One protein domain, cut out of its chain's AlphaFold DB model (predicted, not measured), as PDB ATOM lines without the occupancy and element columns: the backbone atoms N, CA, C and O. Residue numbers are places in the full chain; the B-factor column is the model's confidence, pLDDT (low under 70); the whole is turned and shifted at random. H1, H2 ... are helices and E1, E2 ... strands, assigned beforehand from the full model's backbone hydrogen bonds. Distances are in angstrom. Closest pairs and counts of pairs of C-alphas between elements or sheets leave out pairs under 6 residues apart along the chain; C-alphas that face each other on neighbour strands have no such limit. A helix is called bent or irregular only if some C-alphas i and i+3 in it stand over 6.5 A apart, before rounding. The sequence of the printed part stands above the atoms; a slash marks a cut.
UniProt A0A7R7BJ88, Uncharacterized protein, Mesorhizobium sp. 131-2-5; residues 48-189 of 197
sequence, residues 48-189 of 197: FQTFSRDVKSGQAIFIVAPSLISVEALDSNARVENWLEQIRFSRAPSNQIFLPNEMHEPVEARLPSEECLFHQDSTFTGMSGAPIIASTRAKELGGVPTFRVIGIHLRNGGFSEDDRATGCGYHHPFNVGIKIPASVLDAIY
ATOM      1  N   PHE A  48     217.623 185.371 148.382       73.12
ATOM      2  CA  PHE A  48     217.818 186.475 147.436       73.12
ATOM      3  C   PHE A  48     218.348 186.004 146.077       73.12
ATOM      4  O   PHE A  48     217.870 186.453 145.040       73.12
ATOM      5  N   GLN A  49     219.281 185.048 146.068       77.62
ATOM      6  CA  GLN A  49     219.832 184.517 144.827       77.62
ATOM      7  C   GLN A  49     218.764 183.781 144.020       77.62
ATOM      8  O   GLN A  49     218.845 183.774 142.804       77.62
ATOM      9  N   THR A  50     217.750 183.177 144.640       82.81
ATOM     10  CA  THR A  50     216.673 182.481 143.926       82.81
ATOM     11  C   THR A  50     215.715 183.426 143.192       82.81
ATOM     12  O   THR A  50     214.947 182.967 142.346       82.81
ATOM     13  N   PHE A  51     215.779 184.733 143.445       82.81
ATOM     14  CA  PHE A  51     215.000 185.746 142.738       82.81
ATOM     15  C   PHE A  51     215.855 186.459 141.684       82.81
ATOM     16  O   PHE A  51     217.053 186.665 141.859       82.81
ATOM     17  N   SER A  52     215.247 186.833 140.562       84.50
ATOM     18  CA  SER A  52     215.907 187.601 139.505       84.50
ATOM     19  C   SER A  52     214.913 188.541 138.842       84.50
ATOM     20  O   SER A  52     213.742 188.212 138.712       84.50
ATOM     21  N   ARG A  53     215.377 189.701 138.382       84.12
ATOM     22  CA  ARG A  53     214.614 190.560 137.456       84.12
ATOM     23  C   ARG A  53     215.168 190.518 136.036       84.12
ATOM     24  O   ARG A  53     214.545 191.041 135.113       84.12
ATOM     25  N   ASP A  54     216.318 189.866 135.866       82.25
ATOM     26  CA  ASP A  54     216.949 189.663 134.575       82.25
ATOM     27  C   ASP A  54     216.157 188.616 133.807       82.25
ATOM     28  O   ASP A  54     216.181 187.423 134.127       82.25
ATOM     29  N   VAL A  55     215.455 189.101 132.793       79.12
ATOM     30  CA  VAL A  55     214.607 188.309 131.918       79.12
ATOM     31  C   VAL A  55     215.112 188.460 130.495       79.12
ATOM     32  O   VAL A  55     215.291 189.574 130.004       79.12
ATOM     33  N   LYS A  56     215.361 187.328 129.841       80.94
ATOM     34  CA  LYS A  56     215.834 187.249 128.462       80.94
ATOM     35  C   LYS A  56     214.813 186.506 127.613       80.94
ATOM     36  O   LYS A  56     214.188 185.556 128.086       80.94
ATOM     37  N   SER A  57     214.705 186.911 126.349       81.00
ATOM     38  CA  SER A  57     213.961 186.143 125.349       81.00
ATOM     39  C   SER A  57     214.453 184.695 125.285       81.00
ATOM     40  O   SER A  57     215.643 184.424 125.497       81.00
ATOM     41  N   GLY A  58     213.537 183.766 125.009       78.25
ATOM     42  CA  GLY A  58     213.862 182.360 124.769       78.25
ATOM     43  C   GLY A  58     214.245 181.568 126.023       78.25
ATOM     44  O   GLY A  58     214.643 180.408 125.923       78.25
ATOM     45  N   GLN A  59     214.146 182.161 127.219       83.06
ATOM     46  CA  GLN A  59     214.244 181.406 128.469       83.06
ATOM     47  C   GLN A  59     212.991 180.557 128.653       83.06
ATOM     48  O   GLN A  59     211.884 181.080 128.564       83.06
ATOM     49  N   ALA A  60     213.175 179.273 128.966       84.31
ATOM     50  CA  ALA A  60     212.076 178.402 129.355       84.31
ATOM     51  C   ALA A  60     211.534 178.842 130.719       84.31
ATOM     52  O   ALA A  60     212.306 179.011 131.669       84.31
ATOM     53  N   ILE A  61     210.222 178.999 130.817       83.31
ATOM     54  CA  ILE A  61     209.515 179.336 132.042       83.31
ATOM     55  C   ILE A  61     208.690 178.160 132.555       83.31
ATOM     56  O   ILE A  61     208.240 177.302 131.798       83.31
ATOM     57  N   PHE A  62     208.490 178.158 133.865       77.88
ATOM     58  CA  PHE A  62     207.584 177.281 134.588       77.88
ATOM     59  C   PHE A  62     206.701 178.149 135.457       77.88
ATOM     60  O   PHE A  62     207.202 178.974 136.221       77.88
ATOM     61  N   ILE A  63     205.399 177.942 135.377       74.19
ATOM     62  CA  ILE A  63     204.462 178.606 136.274       74.19
ATOM     63  C   ILE A  63     204.117 177.619 137.366       74.19
ATOM     64  O   ILE A  63     203.444 176.614 137.139       74.19
ATOM     65  N   VAL A  64     204.629 177.888 138.562       70.06
ATOM     66  CA  VAL A  64     204.297 177.083 139.733       70.06
ATOM     67  C   VAL A  64     203.107 177.741 140.389       70.06
ATOM     68  O   VAL A  64     203.246 178.822 140.937       70.06
ATOM     69  N   ALA A  65     201.943 177.104 140.325       60.53
ATOM     70  CA  ALA A  65     200.721 177.612 140.929       60.53
ATOM     71  C   ALA A  65     200.659 177.308 142.440       60.53
ATOM     72  O   ALA A  65     200.423 176.159 142.812       60.53
ATOM     73  N   PRO A  66     200.818 178.293 143.343       53.66
ATOM     74  CA  PRO A  66     200.206 178.289 144.649       53.66
ATOM     75  C   PRO A  66     198.714 178.443 144.395       53.66
ATOM     76  O   PRO A  66     198.218 179.545 144.168       53.66
ATOM     77  N   SER A  67     197.997 177.327 144.369       45.84
ATOM     78  CA  SER A  67     196.545 177.374 144.288       45.84
ATOM     79  C   SER A  67     196.018 178.039 145.556       45.84
ATOM     80  O   SER A  67     195.893 177.401 146.601       45.84
ATOM     81  N   LEU A  68     195.696 179.331 145.475       48.56
ATOM     82  CA  LEU A  68     194.719 179.935 146.368       48.56
ATOM     83  C   LEU A  68     193.385 179.290 146.001       48.56
ATOM     84  O   LEU A  68     192.698 179.731 145.085       48.56
ATOM     85  N   ILE A  69     193.065 178.177 146.661       47.34
ATOM     86  CA  ILE A  69     191.774 177.516 146.500       47.34
ATOM     87  C   ILE A  69     190.746 178.487 147.079       47.34
ATOM     88  O   ILE A  69     190.618 178.610 148.300       47.34
ATOM     89  N   SER A  70     190.064 179.241 146.212       42.50
ATOM     90  CA  SER A  70     188.882 179.985 146.637       42.50
ATOM     91  C   SER A  70     187.876 178.978 147.189       42.50
ATOM     92  O   SER A  70     187.842 177.824 146.761       42.50
ATOM     93  N   VAL A  71     187.061 179.380 148.162       45.97
ATOM     94  CA  VAL A  71     186.054 178.479 148.749       45.97
ATOM     95  C   VAL A  71     185.144 177.887 147.658       45.97
ATOM     96  O   VAL A  71     184.728 176.742 147.766       45.97
ATOM     97  N   GLU A  72     184.942 178.601 146.551       42.53
ATOM     98  CA  GLU A  72     184.175 178.144 145.381       42.53
ATOM     99  C   GLU A  72     184.860 177.003 144.609       42.53
ATOM    100  O   GLU A  72     184.191 176.165 144.007       42.53
ATOM    101  N   ALA A  73     186.192 176.912 144.640       44.06
ATOM    102  CA  ALA A  73     186.919 175.793 144.050       44.06
ATOM    103  C   ALA A  73     186.737 174.488 144.850       44.06
ATOM    104  O   ALA A  73     186.923 173.422 144.270       44.06
ATOM    105  N   LEU A  74     186.316 174.553 146.124       48.00
ATOM    106  CA  LEU A  74     185.921 173.381 146.923       48.00
ATOM    107  C   LEU A  74     184.528 172.843 146.544       48.00
ATOM    108  O   LEU A  74     184.259 171.667 146.782       48.00
ATOM    109  N   ASP A  75     183.664 173.678 145.953       49.66
ATOM    110  CA  ASP A  75     182.335 173.275 145.455       49.66
ATOM    111  C   ASP A  75     182.408 172.593 144.080       49.66
ATOM    112  O   ASP A  75     181.567 171.765 143.722       49.66
ATOM    113  N   SER A  76     183.445 172.898 143.300       46.69
ATOM    114  CA  SER A  76     183.838 172.060 142.170       46.69
ATOM    115  C   SER A  76     184.604 170.853 142.716       46.69
ATOM    116  O   SER A  76     185.399 171.013 143.627       46.69
ATOM    117  N   ASN A  77     184.434 169.645 142.177       48.22
ATOM    118  CA  ASN A  77     185.151 168.424 142.601       48.22
ATOM    119  C   ASN A  77     186.701 168.467 142.429       48.22
ATOM    120  O   ASN A  77     187.332 167.431 142.207       48.22
ATOM    121  N   ALA A  78     187.337 169.639 142.483       49.78
ATOM    122  CA  ALA A  78     188.772 169.843 142.505       49.78
ATOM    123  C   ALA A  78     189.342 169.297 143.821       49.78
ATOM    124  O   ALA A  78     189.444 169.981 144.838       49.78
ATOM    125  N   ARG A  79     189.704 168.016 143.799       53.16
ATOM    126  CA  ARG A  79     190.391 167.361 144.908       53.16
ATOM    127  C   ARG A  79     191.718 168.061 145.163       53.16
ATOM    128  O   ARG A  79     192.583 168.096 144.289       53.16
ATOM    129  N   VAL A  80     191.871 168.592 146.372       51.06
ATOM    130  CA  VAL A  80     193.087 169.268 146.845       51.06
ATOM    131  C   VAL A  80     194.310 168.350 146.720       51.06
ATOM    132  O   VAL A  80     195.415 168.814 146.449       51.06
ATOM    133  N   GLU A  81     194.106 167.033 146.824       52.41
ATOM    134  CA  GLU A  81     195.149 166.022 146.607       52.41
ATOM    135  C   GLU A  81     195.796 166.089 145.209       52.41
ATOM    136  O   GLU A  81     196.976 165.771 145.065       52.41
ATOM    137  N   ASN A  82     195.077 166.565 144.188       50.47
ATOM    138  CA  ASN A  82     195.584 166.632 142.816       50.47
ATOM    139  C   ASN A  82     196.423 167.892 142.555       50.47
ATOM    140  O   ASN A  82     196.835 168.123 141.422       50.47
ATOM    141  N   TRP A  83     196.699 168.736 143.558       49.12
ATOM    142  CA  TRP A  83     197.425 169.991 143.329       49.12
ATOM    143  C   TRP A  83     198.843 169.772 142.757       49.12
ATOM    144  O   TRP A  83     199.303 170.575 141.951       49.12
ATOM    145  N   LEU A  84     199.521 168.667 143.104       49.81
ATOM    146  CA  LEU A  84     200.830 168.322 142.529       49.81
ATOM    147  C   LEU A  84     200.709 167.983 141.044       49.81
ATOM    148  O   LEU A  84     201.596 168.318 140.266       49.81
ATOM    149  N   GLU A  85     199.591 167.374 140.642       48.53
ATOM    150  CA  GLU A  85     199.249 167.181 139.232       48.53
ATOM    151  C   GLU A  85     198.930 168.517 138.558       48.53
ATOM    152  O   GLU A  85     198.992 168.610 137.331       48.53
ATOM    153  N   GLN A  86     198.594 169.548 139.347       49.81
ATOM    154  CA  GLN A  86     198.346 170.888 138.842       49.81
ATOM    155  C   GLN A  86     199.626 171.683 138.539       49.81
ATOM    156  O   GLN A  86     199.605 172.542 137.657       49.81
ATOM    157  N   ILE A  87     200.751 171.357 139.188       52.47
ATOM    158  CA  ILE A  87     202.067 171.910 138.847       52.47
ATOM    159  C   ILE A  87     202.445 171.406 137.453       52.47
ATOM    160  O   ILE A  87     202.696 170.215 137.255       52.47
ATOM    161  N   ARG A  88     202.478 172.298 136.458       56.34
ATOM    162  CA  ARG A  88     202.784 171.911 135.077       56.34
ATOM    163  C   ARG A  88     204.227 172.203 134.704       56.34
ATOM    164  O   ARG A  88     204.767 173.274 134.949       56.34
ATOM    165  N   PHE A  89     204.825 171.211 134.054       53.66
ATOM    166  CA  PHE A  89     206.083 171.332 133.341       53.66
ATOM    167  C   PHE A  89     205.781 171.164 131.854       53.66
ATOM    168  O   PHE A  89     205.624 170.042 131.369       53.66
ATOM    169  N   SER A  90     205.668 172.272 131.125       49.62
ATOM    170  CA  SER A  90     205.571 172.218 129.669       49.62
ATOM    171  C   SER A  90     206.969 172.182 129.061       49.62
ATOM    172  O   SER A  90     207.845 172.953 129.450       49.62
ATOM    173  N   ARG A  91     207.192 171.277 128.102       53.28
ATOM    174  CA  ARG A  91     208.396 171.242 127.244       53.28
ATOM    175  C   ARG A  91     208.162 171.907 125.886       53.28
ATOM    176  O   ARG A  91     209.051 171.866 125.038       53.28
ATOM    177  N   ALA A  92     206.958 172.422 125.642       58.94
ATOM    178  CA  ALA A  92     206.593 172.986 124.352       58.94
ATOM    179  C   ALA A  92     207.331 174.315 124.123       58.94
ATOM    180  O   ALA A  92     207.468 175.065 125.080       58.94
ATOM    181  N   PRO A  93     207.734 174.665 122.887       60.44
ATOM    182  CA  PRO A  93     208.387 175.947 122.583       60.44
ATOM    183  C   PRO A  93     207.589 177.196 122.998       60.44
ATOM    184  O   PRO A  93     208.150 178.278 123.120       60.44
ATOM    185  N   SER A  94     206.282 177.053 123.229       68.19
ATOM    186  CA  SER A  94     205.404 178.090 123.778       68.19
ATOM    187  C   SER A  94     205.721 178.456 125.237       68.19
ATOM    188  O   SER A  94     205.279 179.498 125.722       68.19
ATOM    189  N   ASN A  95     206.512 177.638 125.937       74.25
ATOM    190  CA  ASN A  95     206.929 177.842 127.323       74.25
ATOM    191  C   ASN A  95     208.055 178.872 127.486       74.25
ATOM    192  O   ASN A  95     208.705 178.884 128.525       74.25
ATOM    193  N   GLN A  96     208.347 179.681 126.471       84.94
ATOM    194  CA  GLN A  96     209.405 180.676 126.542       84.94
ATOM    195  C   GLN A  96     208.858 182.087 126.739       84.94
ATOM    196  O   GLN A  96     207.673 182.357 126.534       84.94
ATOM    197  N   ILE A  97     209.746 182.991 127.138       84.56
ATOM    198  CA  ILE A  97     209.448 184.420 127.209       84.56
ATOM    199  C   ILE A  97     209.625 185.028 125.829       84.56
ATOM    200  O   ILE A  97     210.649 184.799 125.181       84.56
ATOM    201  N   PHE A  98     208.644 185.831 125.430       81.69
ATOM    202  CA  PHE A  98     208.652 186.586 124.186       81.69
ATOM    203  C   PHE A  98     208.824 188.071 124.496       81.69
ATOM    204  O   PHE A  98     208.164 188.621 125.381       81.69
ATOM    205  N   LEU A  99     209.723 188.728 123.771       76.44
ATOM    206  CA  LEU A  99     209.827 190.180 123.789       76.44
ATOM    207  C   LEU A  99     208.679 190.810 122.995       76.44
ATOM    208  O   LEU A  99     208.122 190.169 122.101       76.44
ATOM    209  N   PRO A 100     208.358 192.092 123.251       71.50
ATOM    210  CA  PRO A 100     207.322 192.798 122.508       71.50
ATOM    211  C   PRO A 100     207.435 192.712 120.984       71.50
ATOM    212  O   PRO A 100     206.427 192.604 120.298       71.50
ATOM    213  N   ASN A 101     208.659 192.721 120.455       71.25
ATOM    214  CA  ASN A 101     208.944 192.620 119.024       71.25
ATOM    215  C   ASN A 101     208.917 191.183 118.466       71.25
ATOM    216  O   ASN A 101     209.033 191.014 117.257       71.25
ATOM    217  N   GLU A 102     208.805 190.164 119.319       73.56
ATOM    218  CA  GLU A 102     208.721 188.745 118.937       73.56
ATOM    219  C   GLU A 102     207.276 188.222 118.951       73.56
ATOM    220  O   GLU A 102     207.019 187.084 118.559       73.56
ATOM    221  N   MET A 103     206.323 189.040 119.404       73.62
ATOM    222  CA  MET A 103     204.904 188.703 119.391       73.62
ATOM    223  C   MET A 103     204.348 188.807 117.960       73.62
ATOM    224  O   MET A 103     204.554 189.801 117.270       73.62
ATOM    225  N   HIS A 104     203.678 187.742 117.499       59.66
ATOM    226  CA  HIS A 104     203.239 187.572 116.104       59.66
ATOM    227  C   HIS A 104     202.153 188.556 115.643       59.66
ATOM    228  O   HIS A 104     202.052 188.819 114.445       59.66
ATOM    229  N   GLU A 105     201.355 189.093 116.565       61.25
ATOM    230  CA  GLU A 105     200.372 190.139 116.284       61.25
ATOM    231  C   GLU A 105     200.873 191.469 116.851       61.25
ATOM    232  O   GLU A 105     201.490 191.475 117.924       61.25
ATOM    233  N   PRO A 106     200.653 192.601 116.150       50.41
ATOM    234  CA  PRO A 106     201.017 193.899 116.679       50.41
ATOM    235  C   PRO A 106     200.297 194.087 118.008       50.41
ATOM    236  O   PRO A 106     199.074 194.157 118.070       50.41
ATOM    237  N   VAL A 107     201.088 194.169 119.074       52.84
ATOM    238  CA  VAL A 107     200.679 194.734 120.355       52.84
ATOM    239  C   VAL A 107     199.937 196.026 120.028       52.84
ATOM    240  O   VAL A 107     200.566 196.967 119.539       52.84
ATOM    241  N   GLU A 108     198.621 196.081 120.255       52.03
ATOM    242  CA  GLU A 108     197.883 197.345 120.252       52.03
ATOM    243  C   GLU A 108     198.432 198.170 121.421       52.03
ATOM    244  O   GLU A 108     198.015 198.072 122.575       52.03
ATOM    245  N   ALA A 109     199.531 198.864 121.141       45.69
ATOM    246  CA  ALA A 109     200.460 199.306 122.153       45.69
ATOM    247  C   ALA A 109     199.908 200.543 122.858       45.69
ATOM    248  O   ALA A 109     200.057 201.674 122.397       45.69
ATOM    249  N   ARG A 110     199.411 200.344 124.076       53.44
ATOM    250  CA  ARG A 110     199.977 201.138 125.167       53.44
ATOM    251  C   ARG A 110     201.315 200.480 125.494       53.44
ATOM    252  O   ARG A 110     201.357 199.267 125.655       53.44
ATOM    253  N   LEU A 111     202.406 201.253 125.434       54.16
ATOM    254  CA  LEU A 111     203.784 200.744 125.485       54.16
ATOM    255  C   LEU A 111     203.920 199.674 126.584       54.16
ATOM    256  O   LEU A 111     203.686 200.009 127.749       54.16
ATOM    257  N   PRO A 112     204.260 198.415 126.241       59.88
ATOM    258  CA  PRO A 112     204.426 197.375 127.241       59.88
ATOM    259  C   PRO A 112     205.505 197.830 128.218       59.88
ATOM    260  O   PRO A 112     206.627 198.148 127.820       59.88
ATOM    261  N   SER A 113     205.131 197.927 129.494       69.75
ATOM    262  CA  SER A 113     206.067 198.295 130.551       69.75
ATOM    263  C   SER A 113     207.213 197.287 130.572       69.75
ATOM    264  O   SER A 113     207.003 196.093 130.353       69.75
ATOM    265  N   GLU A 114     208.424 197.741 130.896       75.44
ATOM    266  CA  GLU A 114     209.568 196.847 131.109       75.44
ATOM    267  C   GLU A 114     209.304 195.814 132.216       75.44
ATOM    268  O   GLU A 114     210.028 194.826 132.320       75.44
ATOM    269  N   GLU A 115     208.268 196.023 133.031       80.12
ATOM    270  CA  GLU A 115     207.804 195.095 134.057       80.12
ATOM    271  C   GLU A 115     206.954 193.938 133.517       80.12
ATOM    272  O   GLU A 115     206.754 192.967 134.236       80.12
ATOM    273  N   CYS A 116     206.457 193.991 132.280       82.50
ATOM    274  CA  CYS A 116     205.566 192.964 131.739       82.50
ATOM    275  C   CYS A 116     206.331 191.723 131.251       82.50
ATOM    276  O   CYS A 116     207.443 191.810 130.726       82.50
ATOM    277  N   LEU A 117     205.707 190.554 131.405       86.12
ATOM    278  CA  LEU A 117     206.180 189.259 130.925       86.12
ATOM    279  C   LEU A 117     205.115 188.621 130.036       86.12
ATOM    280  O   LEU A 117     203.966 188.491 130.454       86.12
ATOM    281  N   PHE A 118     205.516 188.174 128.847       86.62
ATOM    282  CA  PHE A 118     204.627 187.536 127.877       86.62
ATOM    283  C   PHE A 118     205.111 186.124 127.566       86.62
ATOM    284  O   PHE A 118     206.292 185.909 127.281       86.62
ATOM    285  N   HIS A 119     204.203 185.156 127.636       85.88
ATOM    286  CA  HIS A 119     204.499 183.746 127.388       85.88
ATOM    287  C   HIS A 119     203.270 183.020 126.842       85.88
ATOM    288  O   HIS A 119     202.151 183.470 127.033       85.88
ATOM    289  N   GLN A 120     203.453 181.869 126.204       83.12
ATOM    290  CA  GLN A 120     202.347 181.035 125.709       83.12
ATOM    291  C   GLN A 120     202.239 179.707 126.472       83.12
ATOM    292  O   GLN A 120     201.572 178.774 126.021       83.12
ATOM    293  N   ASP A 121     202.921 179.595 127.619       80.12
ATOM    294  CA  ASP A 121     202.794 178.414 128.474       80.12
ATOM    295  C   ASP A 121     201.332 178.197 128.877       80.12
ATOM    296  O   ASP A 121     200.601 179.165 129.092       80.12
ATOM    297  N   SER A 122     200.900 176.940 128.959       74.31
ATOM    298  CA  SER A 122     199.499 176.610 129.222       74.31
ATOM    299  C   SER A 122     199.079 177.073 130.613       74.31
ATOM    300  O   SER A 122     199.701 176.702 131.608       74.31
ATOM    301  N   THR A 123     197.990 177.842 130.682       70.69
ATOM    302  CA  THR A 123     197.447 178.368 131.935       70.69
ATOM    303  C   THR A 123     196.015 177.909 132.220       70.69
ATOM    304  O   THR A 123     195.289 177.499 131.319       70.69
ATOM    305  N   PHE A 124     195.601 177.950 133.489       67.88
ATOM    306  CA  PHE A 124     194.287 177.528 133.975       67.88
ATOM    307  C   PHE A 124     193.765 178.497 135.042       67.88
ATOM    308  O   PHE A 124     194.520 179.276 135.629       67.88
ATOM    309  N   THR A 125     192.453 178.463 135.280       65.00
ATOM    310  CA  THR A 125     191.774 179.320 136.259       65.00
ATOM    311  C   THR A 125     192.350 179.122 137.661       65.00
ATOM    312  O   THR A 125     192.541 177.992 138.100       65.00
ATOM    313  N   GLY A 126     192.609 180.224 138.372       65.88
ATOM    314  CA  GLY A 126     193.174 180.204 139.727       65.88
ATOM    315  C   GLY A 126     194.700 180.333 139.797       65.88
ATOM    316  O   GLY A 126     195.256 180.266 140.886       65.88
ATOM    317  N   MET A 127     195.384 180.547 138.666       72.62
ATOM    318  CA  MET A 127     196.839 180.766 138.642       72.62
ATOM    319  C   MET A 127     197.286 182.220 138.818       72.62
ATOM    320  O   MET A 127     198.486 182.487 138.858       72.62
ATOM    321  N   SER A 128     196.363 183.176 138.924       75.69
ATOM    322  CA  SER A 128     196.714 184.556 139.268       75.69
ATOM    323  C   SER A 128     197.462 184.587 140.606       75.69
ATOM    324  O   SER A 128     196.996 184.030 141.596       75.69
ATOM    325  N   GLY A 129     198.634 185.219 140.634       75.62
ATOM    326  CA  GLY A 129     199.528 185.218 141.795       75.62
ATOM    327  C   GLY A 129     200.595 184.117 141.780       75.62
ATOM    328  O   GLY A 129     201.438 184.078 142.677       75.62
ATOM    329  N   ALA A 130     200.614 183.243 140.769       78.44
ATOM    330  CA  ALA A 130     201.590 182.164 140.694       78.44
ATOM    331  C   ALA A 130     203.007 182.644 140.329       78.44
ATOM    332  O   ALA A 130     203.149 183.378 139.353       78.44
ATOM    333  N   PRO A 131     204.081 182.233 141.039       81.38
ATOM    334  CA  PRO A 131     205.446 182.493 140.626       81.38
ATOM    335  C   PRO A 131     205.746 181.918 139.243       81.38
ATOM    336  O   PRO A 131     205.491 180.751 138.939       81.38
ATOM    337  N   ILE A 132     206.391 182.754 138.441       85.31
ATOM    338  CA  ILE A 132     207.004 182.396 137.170       85.31
ATOM    339  C   ILE A 132     208.479 182.115 137.449       85.31
ATOM    340  O   ILE A 132     209.227 183.001 137.869       85.31
ATOM    341  N   ILE A 133     208.901 180.880 137.215       85.81
ATOM    342  CA  ILE A 133     210.271 180.404 137.370       85.81
ATOM    343  C   ILE A 133     210.914 180.325 135.990       85.81
ATOM    344  O   ILE A 133     210.459 179.561 135.152       85.81
ATOM    345  N   ALA A 134     212.008 181.037 135.756       86.00
ATOM    346  CA  ALA A 134     212.822 180.846 134.561       86.00
ATOM    347  C   ALA A 134     213.903 179.787 134.803       86.00
ATOM    348  O   ALA A 134     214.616 179.840 135.811       86.00
ATOM    349  N   SER A 135     214.081 178.869 133.850       84.50
ATOM    350  CA  SER A 135     215.297 178.064 133.725       84.50
ATOM    351  C   SER A 135     216.289 178.762 132.814       84.50
ATOM    352  O   SER A 135     215.996 179.127 131.675       84.50
ATOM    353  N   THR A 136     217.503 178.911 133.325       82.12
ATOM    354  CA  THR A 136     218.656 179.325 132.537       82.12
ATOM    355  C   THR A 136     219.543 178.116 132.303       82.12
ATOM    356  O   THR A 136     219.980 177.451 133.246       82.12
ATOM    357  N   ARG A 137     219.814 177.836 131.024       80.81
ATOM    358  CA  ARG A 137     220.724 176.768 130.615       80.81
ATOM    359  C   ARG A 137     222.102 176.991 131.238       80.81
ATOM    360  O   ARG A 137     222.595 178.118 131.284       80.81
ATOM    361  N   ALA A 138     222.735 175.906 131.674       83.19
ATOM    362  CA  ALA A 138     224.117 175.953 132.120       83.19
ATOM    363  C   ALA A 138     225.033 176.470 131.001       83.19
ATOM    364  O   ALA A 138     224.829 176.166 129.822       83.19
ATOM    365  N   LYS A 139     226.059 177.239 131.379       83.00
ATOM    366  CA  LYS A 139     227.051 177.770 130.432       83.00
ATOM    367  C   LYS A 139     227.892 176.667 129.779       83.00
ATOM    368  O   LYS A 139     228.418 176.870 128.693       83.00
ATOM    369  N   GLU A 140     227.991 175.513 130.431       89.75
ATOM    370  CA  GLU A 140     228.819 174.382 130.017       89.75
ATOM    371  C   GLU A 140     227.956 173.152 129.697       89.75
ATOM    372  O   GLU A 140     226.895 172.934 130.296       89.75
ATOM    373  N   LEU A 141     228.408 172.337 128.739       83.50
ATOM    374  CA  LEU A 141     227.754 171.074 128.386       83.50
ATOM    375  C   LEU A 141     227.806 170.107 129.577       83.50
ATOM    376  O   LEU A 141     228.869 169.859 130.131       83.50
ATOM    377  N   GLY A 142     226.649 169.560 129.961       85.50
ATOM    378  CA  GLY A 142     226.513 168.698 131.142       85.50
ATOM    379  C   GLY A 142     226.327 169.450 132.466       85.50
ATOM    380  O   GLY A 142     226.103 168.813 133.491       85.50
ATOM    381  N   GLY A 143     226.371 170.786 132.459       83.12
ATOM    382  CA  GLY A 143     226.112 171.590 133.651       83.12
ATOM    383  C   GLY A 143     224.640 171.589 134.082       83.12
ATOM    384  O   GLY A 143     223.728 171.360 133.284       83.12
ATOM    385  N   VAL A 144     224.405 171.890 135.361       83.81
ATOM    386  CA  VAL A 144     223.064 171.943 135.962       83.81
ATOM    387  C   VAL A 144     222.380 173.274 135.606       83.81
ATOM    388  O   VAL A 144     222.983 174.330 135.821       83.81
ATOM    389  N   PRO A 145     221.146 173.273 135.062       83.19
ATOM    390  CA  PRO A 145     220.407 174.507 134.813       83.19
ATOM    391  C   PRO A 145     220.082 175.219 136.128       83.19
ATOM    392  O   PRO A 145     219.806 174.588 137.146       83.19
ATOM    393  N   THR A 146     220.088 176.548 136.100       84.56
ATOM    394  CA  THR A 146     219.721 177.358 137.265       84.56
ATOM    395  C   THR A 146     218.282 177.824 137.147       84.56
ATOM    396  O   THR A 146     217.880 178.298 136.085       84.56
ATOM    397  N   PHE A 147     217.545 177.768 138.252       84.56
ATOM    398  CA  PHE A 147     216.159 178.218 138.329       84.56
ATOM    399  C   PHE A 147     216.068 179.497 139.159       84.56
ATOM    400  O   PHE A 147     216.702 179.612 140.212       84.56
ATOM    401  N   ARG A 148     215.299 180.470 138.671       87.25
ATOM    402  CA  ARG A 148     215.054 181.748 139.351       87.25
ATOM    403  C   ARG A 148     213.571 182.078 139.275       87.25
ATOM    404  O   ARG A 148     213.008 181.962 138.192       87.25
ATOM    405  N   VAL A 149     212.951 182.541 140.359       86.44
ATOM    406  CA  VAL A 149     211.660 183.237 140.234       86.44
ATOM    407  C   VAL A 149     211.940 184.594 139.620       86.44
ATOM    408  O   VAL A 149     212.754 185.360 140.137       86.44
ATOM    409  N   ILE A 150     211.270 184.859 138.506       87.31
ATOM    410  CA  ILE A 150     211.428 186.086 137.728       87.31
ATOM    411  C   ILE A 150     210.204 186.990 137.769       87.31
ATOM    412  O   ILE A 150     210.296 188.170 137.436       87.31
ATOM    413  N   GLY A 151     209.059 186.456 138.184       87.19
ATOM    414  CA  GLY A 151     207.810 187.184 138.117       87.19
ATOM    415  C   GLY A 151     206.634 186.444 138.722       87.19
ATOM    416  O   GLY A 151     206.795 185.399 139.354       87.19
ATOM    417  N   ILE A 152     205.459 187.017 138.508       83.94
ATOM    418  CA  ILE A 152     204.168 186.552 138.995       83.94
ATOM    419  C   ILE A 152     203.206 186.534 137.805       83.94
ATOM    420  O   ILE A 152     203.119 187.506 137.054       83.94
ATOM    421  N   HIS A 153     202.496 185.428 137.615       84.56
ATOM    422  CA  HIS A 153     201.455 185.300 136.606       84.56
ATOM    423  C   HIS A 153     200.222 186.105 137.024       84.56
ATOM    424  O   HIS A 153     199.772 186.009 138.166       84.56
ATOM    425  N   LEU A 154     199.665 186.884 136.098       79.44
ATOM    426  CA  LEU A 154     198.492 187.716 136.358       79.44
ATOM    427  C   LEU A 154     197.235 187.128 135.741       79.44
ATOM    428  O   LEU A 154     196.256 186.893 136.448       79.44
ATOM    429  N   ARG A 155     197.241 186.935 134.420       77.25
ATOM    430  CA  ARG A 155     196.040 186.568 133.668       77.25
ATOM    431  C   ARG A 155     196.360 185.929 132.327       77.25
ATOM    432  O   ARG A 155     197.456 186.077 131.783       77.25
ATOM    433  N   ASN A 156     195.336 185.312 131.749       76.06
ATOM    434  CA  ASN A 156     195.363 184.915 130.350       76.06
ATOM    435  C   ASN A 156     195.164 186.136 129.453       76.06
ATOM    436  O   ASN A 156     194.347 187.002 129.766       76.06
ATOM    437  N   GLY A 157     195.847 186.186 128.311       67.62
ATOM    438  CA  GLY A 157     195.682 187.288 127.359       67.62
ATOM    439  C   GLY A 157     194.502 187.141 126.409       67.62
ATOM    440  O   GLY A 157     194.486 187.841 125.415       67.62
ATOM    441  N   GLY A 158     193.562 186.220 126.660       58.06
ATOM    442  CA  GLY A 158     192.373 185.979 125.824       58.06
ATOM    443  C   GLY A 158     191.048 186.492 126.401       58.06
ATOM    444  O   GLY A 158     190.004 186.248 125.809       58.06
ATOM    445  N   PHE A 159     191.060 187.168 127.555       54.41
ATOM    446  CA  PHE A 159     189.857 187.774 128.134       54.41
ATOM    447  C   PHE A 159     189.891 189.291 127.931       54.41
ATOM    448  O   PHE A 159     190.694 189.968 128.571       54.41
ATOM    449  N   SER A 160     189.016 189.837 127.088       51.44
ATOM    450  CA  SER A 160     188.690 191.265 127.143       51.44
ATOM    451  C   SER A 160     187.240 191.521 126.766       51.44
ATOM    452  O   SER A 160     186.845 191.174 125.660       51.44
ATOM    453  N   GLU A 161     186.528 192.207 127.656       46.91
ATOM    454  CA  GLU A 161     185.675 193.353 127.292       46.91
ATOM    455  C   GLU A 161     185.711 194.467 128.367       46.91
ATOM    456  O   GLU A 161     185.306 195.583 128.072       46.91
ATOM    457  N   ASP A 162     186.272 194.240 129.567       50.94
ATOM    458  CA  ASP A 162     186.326 195.264 130.628       50.94
ATOM    459  C   ASP A 162     187.668 196.017 130.748       50.94
ATOM    460  O   ASP A 162     188.735 195.488 130.427       50.94
ATOM    461  N   ASP A 163     187.584 197.228 131.322       46.12
ATOM    462  CA  ASP A 163     188.583 198.285 131.615       46.12
ATOM    463  C   ASP A 163     189.966 197.869 132.184       46.12
ATOM    464  O   ASP A 163     190.836 198.713 132.407       46.12
ATOM    465  N   ARG A 164     190.246 196.577 132.373       50.94
ATOM    466  CA  ARG A 164     191.546 196.033 132.817       50.94
ATOM    467  C   ARG A 164     192.639 196.042 131.736       50.94
ATOM    468  O   ARG A 164     193.727 195.514 131.951       50.94
ATOM    469  N   ALA A 165     192.387 196.677 130.590       52.72
ATOM    470  CA  ALA A 165     193.388 196.958 129.556       52.72
ATOM    471  C   ALA A 165     194.412 198.047 129.965       52.72
ATOM    472  O   ALA A 165     195.307 198.397 129.192       52.72
ATOM    473  N   THR A 166     194.307 198.618 131.169       59.38
ATOM    474  CA  THR A 166     195.309 199.534 131.729       59.38
ATOM    475  C   THR A 166     196.511 198.762 132.288       59.38
ATOM    476  O   THR A 166     196.336 197.948 133.186       59.38
ATOM    477  N   GLY A 167     197.729 199.036 131.807       72.19
ATOM    478  CA  GLY A 167     198.961 198.395 132.292       72.19
ATOM    479  C   GLY A 167     199.644 197.546 131.220       72.19
ATOM    480  O   GLY A 167     199.994 198.078 130.170       72.19
ATOM    481  N   CYS A 168     199.820 196.244 131.469       76.00
ATOM    482  CA  CYS A 168     200.463 195.300 130.543       76.00
ATOM    483  C   CYS A 168     199.611 194.895 129.329       76.00
ATOM    484  O   CYS A 168     200.026 194.010 128.594       76.00
ATOM    485  N   GLY A 169     198.444 195.514 129.123       71.06
ATOM    486  CA  GLY A 169     197.639 195.360 127.910       71.06
ATOM    487  C   GLY A 169     196.960 193.996 127.731       71.06
ATOM    488  O   GLY A 169     196.859 193.187 128.665       71.06
ATOM    489  N   TYR A 170     196.449 193.793 126.513       72.50
ATOM    490  CA  TYR A 170     195.831 192.565 126.012       72.50
ATOM    491  C   TYR A 170     196.680 192.009 124.869       72.50
ATOM    492  O   TYR A 170     197.004 192.733 123.928       72.50
ATOM    493  N   HIS A 171     197.038 190.729 124.955       72.38
ATOM    494  CA  HIS A 171     198.022 190.121 124.062       72.38
ATOM    495  C   HIS A 171     197.655 188.689 123.699       72.38
ATOM    496  O   HIS A 171     198.457 187.798 123.922       72.38
ATOM    497  N   HIS A 172     196.471 188.418 123.151       73.19
ATOM    498  CA  HIS A 172     196.185 187.070 122.650       73.19
ATOM    499  C   HIS A 172     197.205 186.672 121.563       73.19
ATOM    500  O   HIS A 172     197.542 187.508 120.728       73.19
ATOM    501  N   PRO A 173     197.736 185.433 121.548       77.88
ATOM    502  CA  PRO A 173     197.482 184.295 122.445       77.88
ATOM    503  C   PRO A 173     198.447 184.186 123.648       77.88
ATOM    504  O   PRO A 173     198.551 183.131 124.272       77.88
ATOM    505  N   PHE A 174     199.184 185.242 123.969       82.94
ATOM    506  CA  PHE A 174     200.121 185.313 125.087       82.94
ATOM    507  C   PHE A 174     199.417 185.566 126.421       82.94
ATOM    508  O   PHE A 174     198.598 186.461 126.591       82.94
ATOM    509  N   ASN A 175     199.799 184.794 127.418       82.75
ATOM    510  CA  ASN A 175     199.507 185.040 128.815       82.75
ATOM    511  C   ASN A 175     200.386 186.170 129.364       82.75
ATOM    512  O   ASN A 175     201.502 186.396 128.888       82.75
ATOM    513  N   VAL A 176     199.869 186.862 130.379       82.62
ATOM    514  CA  VAL A 176     200.483 188.059 130.957       82.62
ATOM    515  C   VAL A 176     200.939 187.774 132.384       82.62
ATOM    516  O   VAL A 176     200.165 187.322 133.234       82.62
ATOM    517  N   GLY A 177     202.199 188.086 132.655       85.19
ATOM    518  CA  GLY A 177     202.773 188.173 133.991       85.19
ATOM    519  C   GLY A 177     203.495 189.500 134.205       85.19
ATOM    520  O   GLY A 177     203.639 190.307 133.289       85.19
ATOM    521  N   ILE A 178     203.981 189.699 135.423       84.62
ATOM    522  CA  ILE A 178     204.792 190.850 135.830       84.62
ATOM    523  C   ILE A 178     206.095 190.374 136.449       84.62
ATOM    524  O   ILE A 178     206.121 189.374 137.167       84.62
ATOM    525  N   LYS A 179     207.186 191.091 136.203       87.19
ATOM    526  CA  LYS A 179     208.444 190.907 136.923       87.19
ATOM    527  C   LYS A 179     208.231 191.193 138.404       87.19
ATOM    528  O   LYS A 179     207.361 191.977 138.777       87.19
ATOM    529  N   ILE A 180     209.051 190.586 139.260       82.12
ATOM    530  CA  ILE A 180     209.028 190.939 140.684       82.12
ATOM    531  C   ILE A 180     209.432 192.414 140.820       82.12
ATOM    532  O   ILE A 180     210.543 192.758 140.403       82.12
ATOM    533  N   PRO A 181     208.593 193.282 141.414       77.31
ATOM    534  CA  PRO A 181     208.932 194.692 141.568       77.31
ATOM    535  C   PRO A 181     210.202 194.884 142.408       77.31
ATOM    536  O   PRO A 181     210.403 194.192 143.411       77.31
ATOM    537  N   ALA A 182     211.050 195.861 142.056       78.38
ATOM    538  CA  ALA A 182     212.227 196.205 142.876       78.38
ATOM    539  C   ALA A 182     211.834 196.521 144.315       78.38
ATOM    540  O   ALA A 182     212.519 196.095 145.234       78.38
ATOM    541  N   SER A 183     210.727 197.235 144.506       74.81
ATOM    542  CA  SER A 183     210.225 197.606 145.824       74.81
ATOM    543  C   SER A 183     209.905 196.385 146.692       74.81
ATOM    544  O   SER A 183     210.172 196.410 147.889       74.81
ATOM    545  N   VAL A 184     209.415 195.291 146.098       75.62
ATOM    546  CA  VAL A 184     209.210 194.010 146.790       75.62
ATOM    547  C   VAL A 184     210.553 193.379 147.159       75.62
ATOM    548  O   VAL A 184     210.742 192.983 148.307       75.62
ATOM    549  N   LEU A 185     211.513 193.324 146.228       78.88
ATOM    550  CA  LEU A 185     212.850 192.787 146.522       78.88
ATOM    551  C   LEU A 185     213.577 193.597 147.597       78.88
ATOM    552  O   LEU A 185     214.226 193.008 148.452       78.88
ATOM    553  N   ASP A 186     213.451 194.920 147.573       77.31
ATOM    554  CA  ASP A 186     214.037 195.826 148.558       77.31
ATOM    555  C   ASP A 186     213.349 195.696 149.926       77.31
ATOM    556  O   ASP A 186     214.004 195.829 150.954       77.31
ATOM    557  N   ALA A 187     212.044 195.418 149.965       76.00
ATOM    558  CA  ALA A 187     211.320 195.199 151.216       76.00
ATOM    559  C   ALA A 187     211.679 193.856 151.880       76.00
ATOM    560  O   ALA A 187     211.697 193.760 153.106       76.00
ATOM    561  N   ILE A 188     211.973 192.822 151.083       74.75
ATOM    562  CA  ILE A 188     212.365 191.492 151.581       74.75
ATOM    563  C   ILE A 188     213.870 191.444 151.896       74.75
ATOM    564  O   ILE A 188     214.274 190.852 152.895       74.75
ATOM    565  N   TYR A 189     214.689 192.084 151.058       76.94
ATOM    566  CA  TYR A 189     216.150 192.124 151.140       76.94
ATOM    567  C   TYR A 189     216.634 193.578 151.044       76.94
ATOM    568  O   TYR A 189     217.106 194.012 149.983       76.94
TER     569      TYR A 189
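Overview. This is residues 48 to 189 of the 197 residues of an uncharacterized protein of Mesorhizobium sp. 131-2-5 (UniProt A0A7R7BJ88). Little regular structure is present: five antiparallel strands make one curled, strongly twisted sheet like part of a barrel, with long loops around it, while H1 and H2 lie well off it and H3 follows E5 away from it. Named elements hold 48 of 142 printed residues, mixed class, running E1 H1 H2 E2 E3 E4 E5 H3; sheet order is E1 E3 E4 E5 E2. It is compact, radius of gyration of the C-alphas 15.9 A, spanning 48 by 38 by 35 A.

Along the chain. E1 is residues 60 to 63, with C-alpha 60 at (212.076, 178.402, 129.355); H1 is residues 71 to 75; H2 is residues 80 to 86, irregular, C-alphas 81 and 84 being 7.4 A apart; E2 is residues 116 to 119; E3 is residues 131 to 136, 15.8 A; E4 is residues 146 to 155, 25.7 A; E5 is residues 175 to 179, 13.4 A; H3 is residues 182 to 188, with C-alpha 188 at (212.365, 191.492, 151.581).

Arrangement. Within hydrogen-bond range are N 62 and O 133 of E1 and E3, 2.7 A, and, each 2.8 A, N 134 and O 148 of E3 and E4, N 152 and O 178 of E4 and E5, N 117 and O 177 of E2 and E5. E3, E4 and E5 form a meander, each the antiparallel neighbour of the one before; E2, antiparallel neighbour of E5, completes a Greek key. H1, H2 and H3 are not on the sheet. O i to N i+4 pairs are within range throughout H3, 0 of 1 in H1 and 1 of 3 in H2; O i to N i+3, 2 of 2 and 3 of 4.

Size, cuts and confidence. The printed part has no cut; links H2 to E2, E2 to E3 and E4 to E5 are long. Model pLDDT is under 70 at residues 65 to 94, 104 to 113, 124 to 126 and 157 to 166.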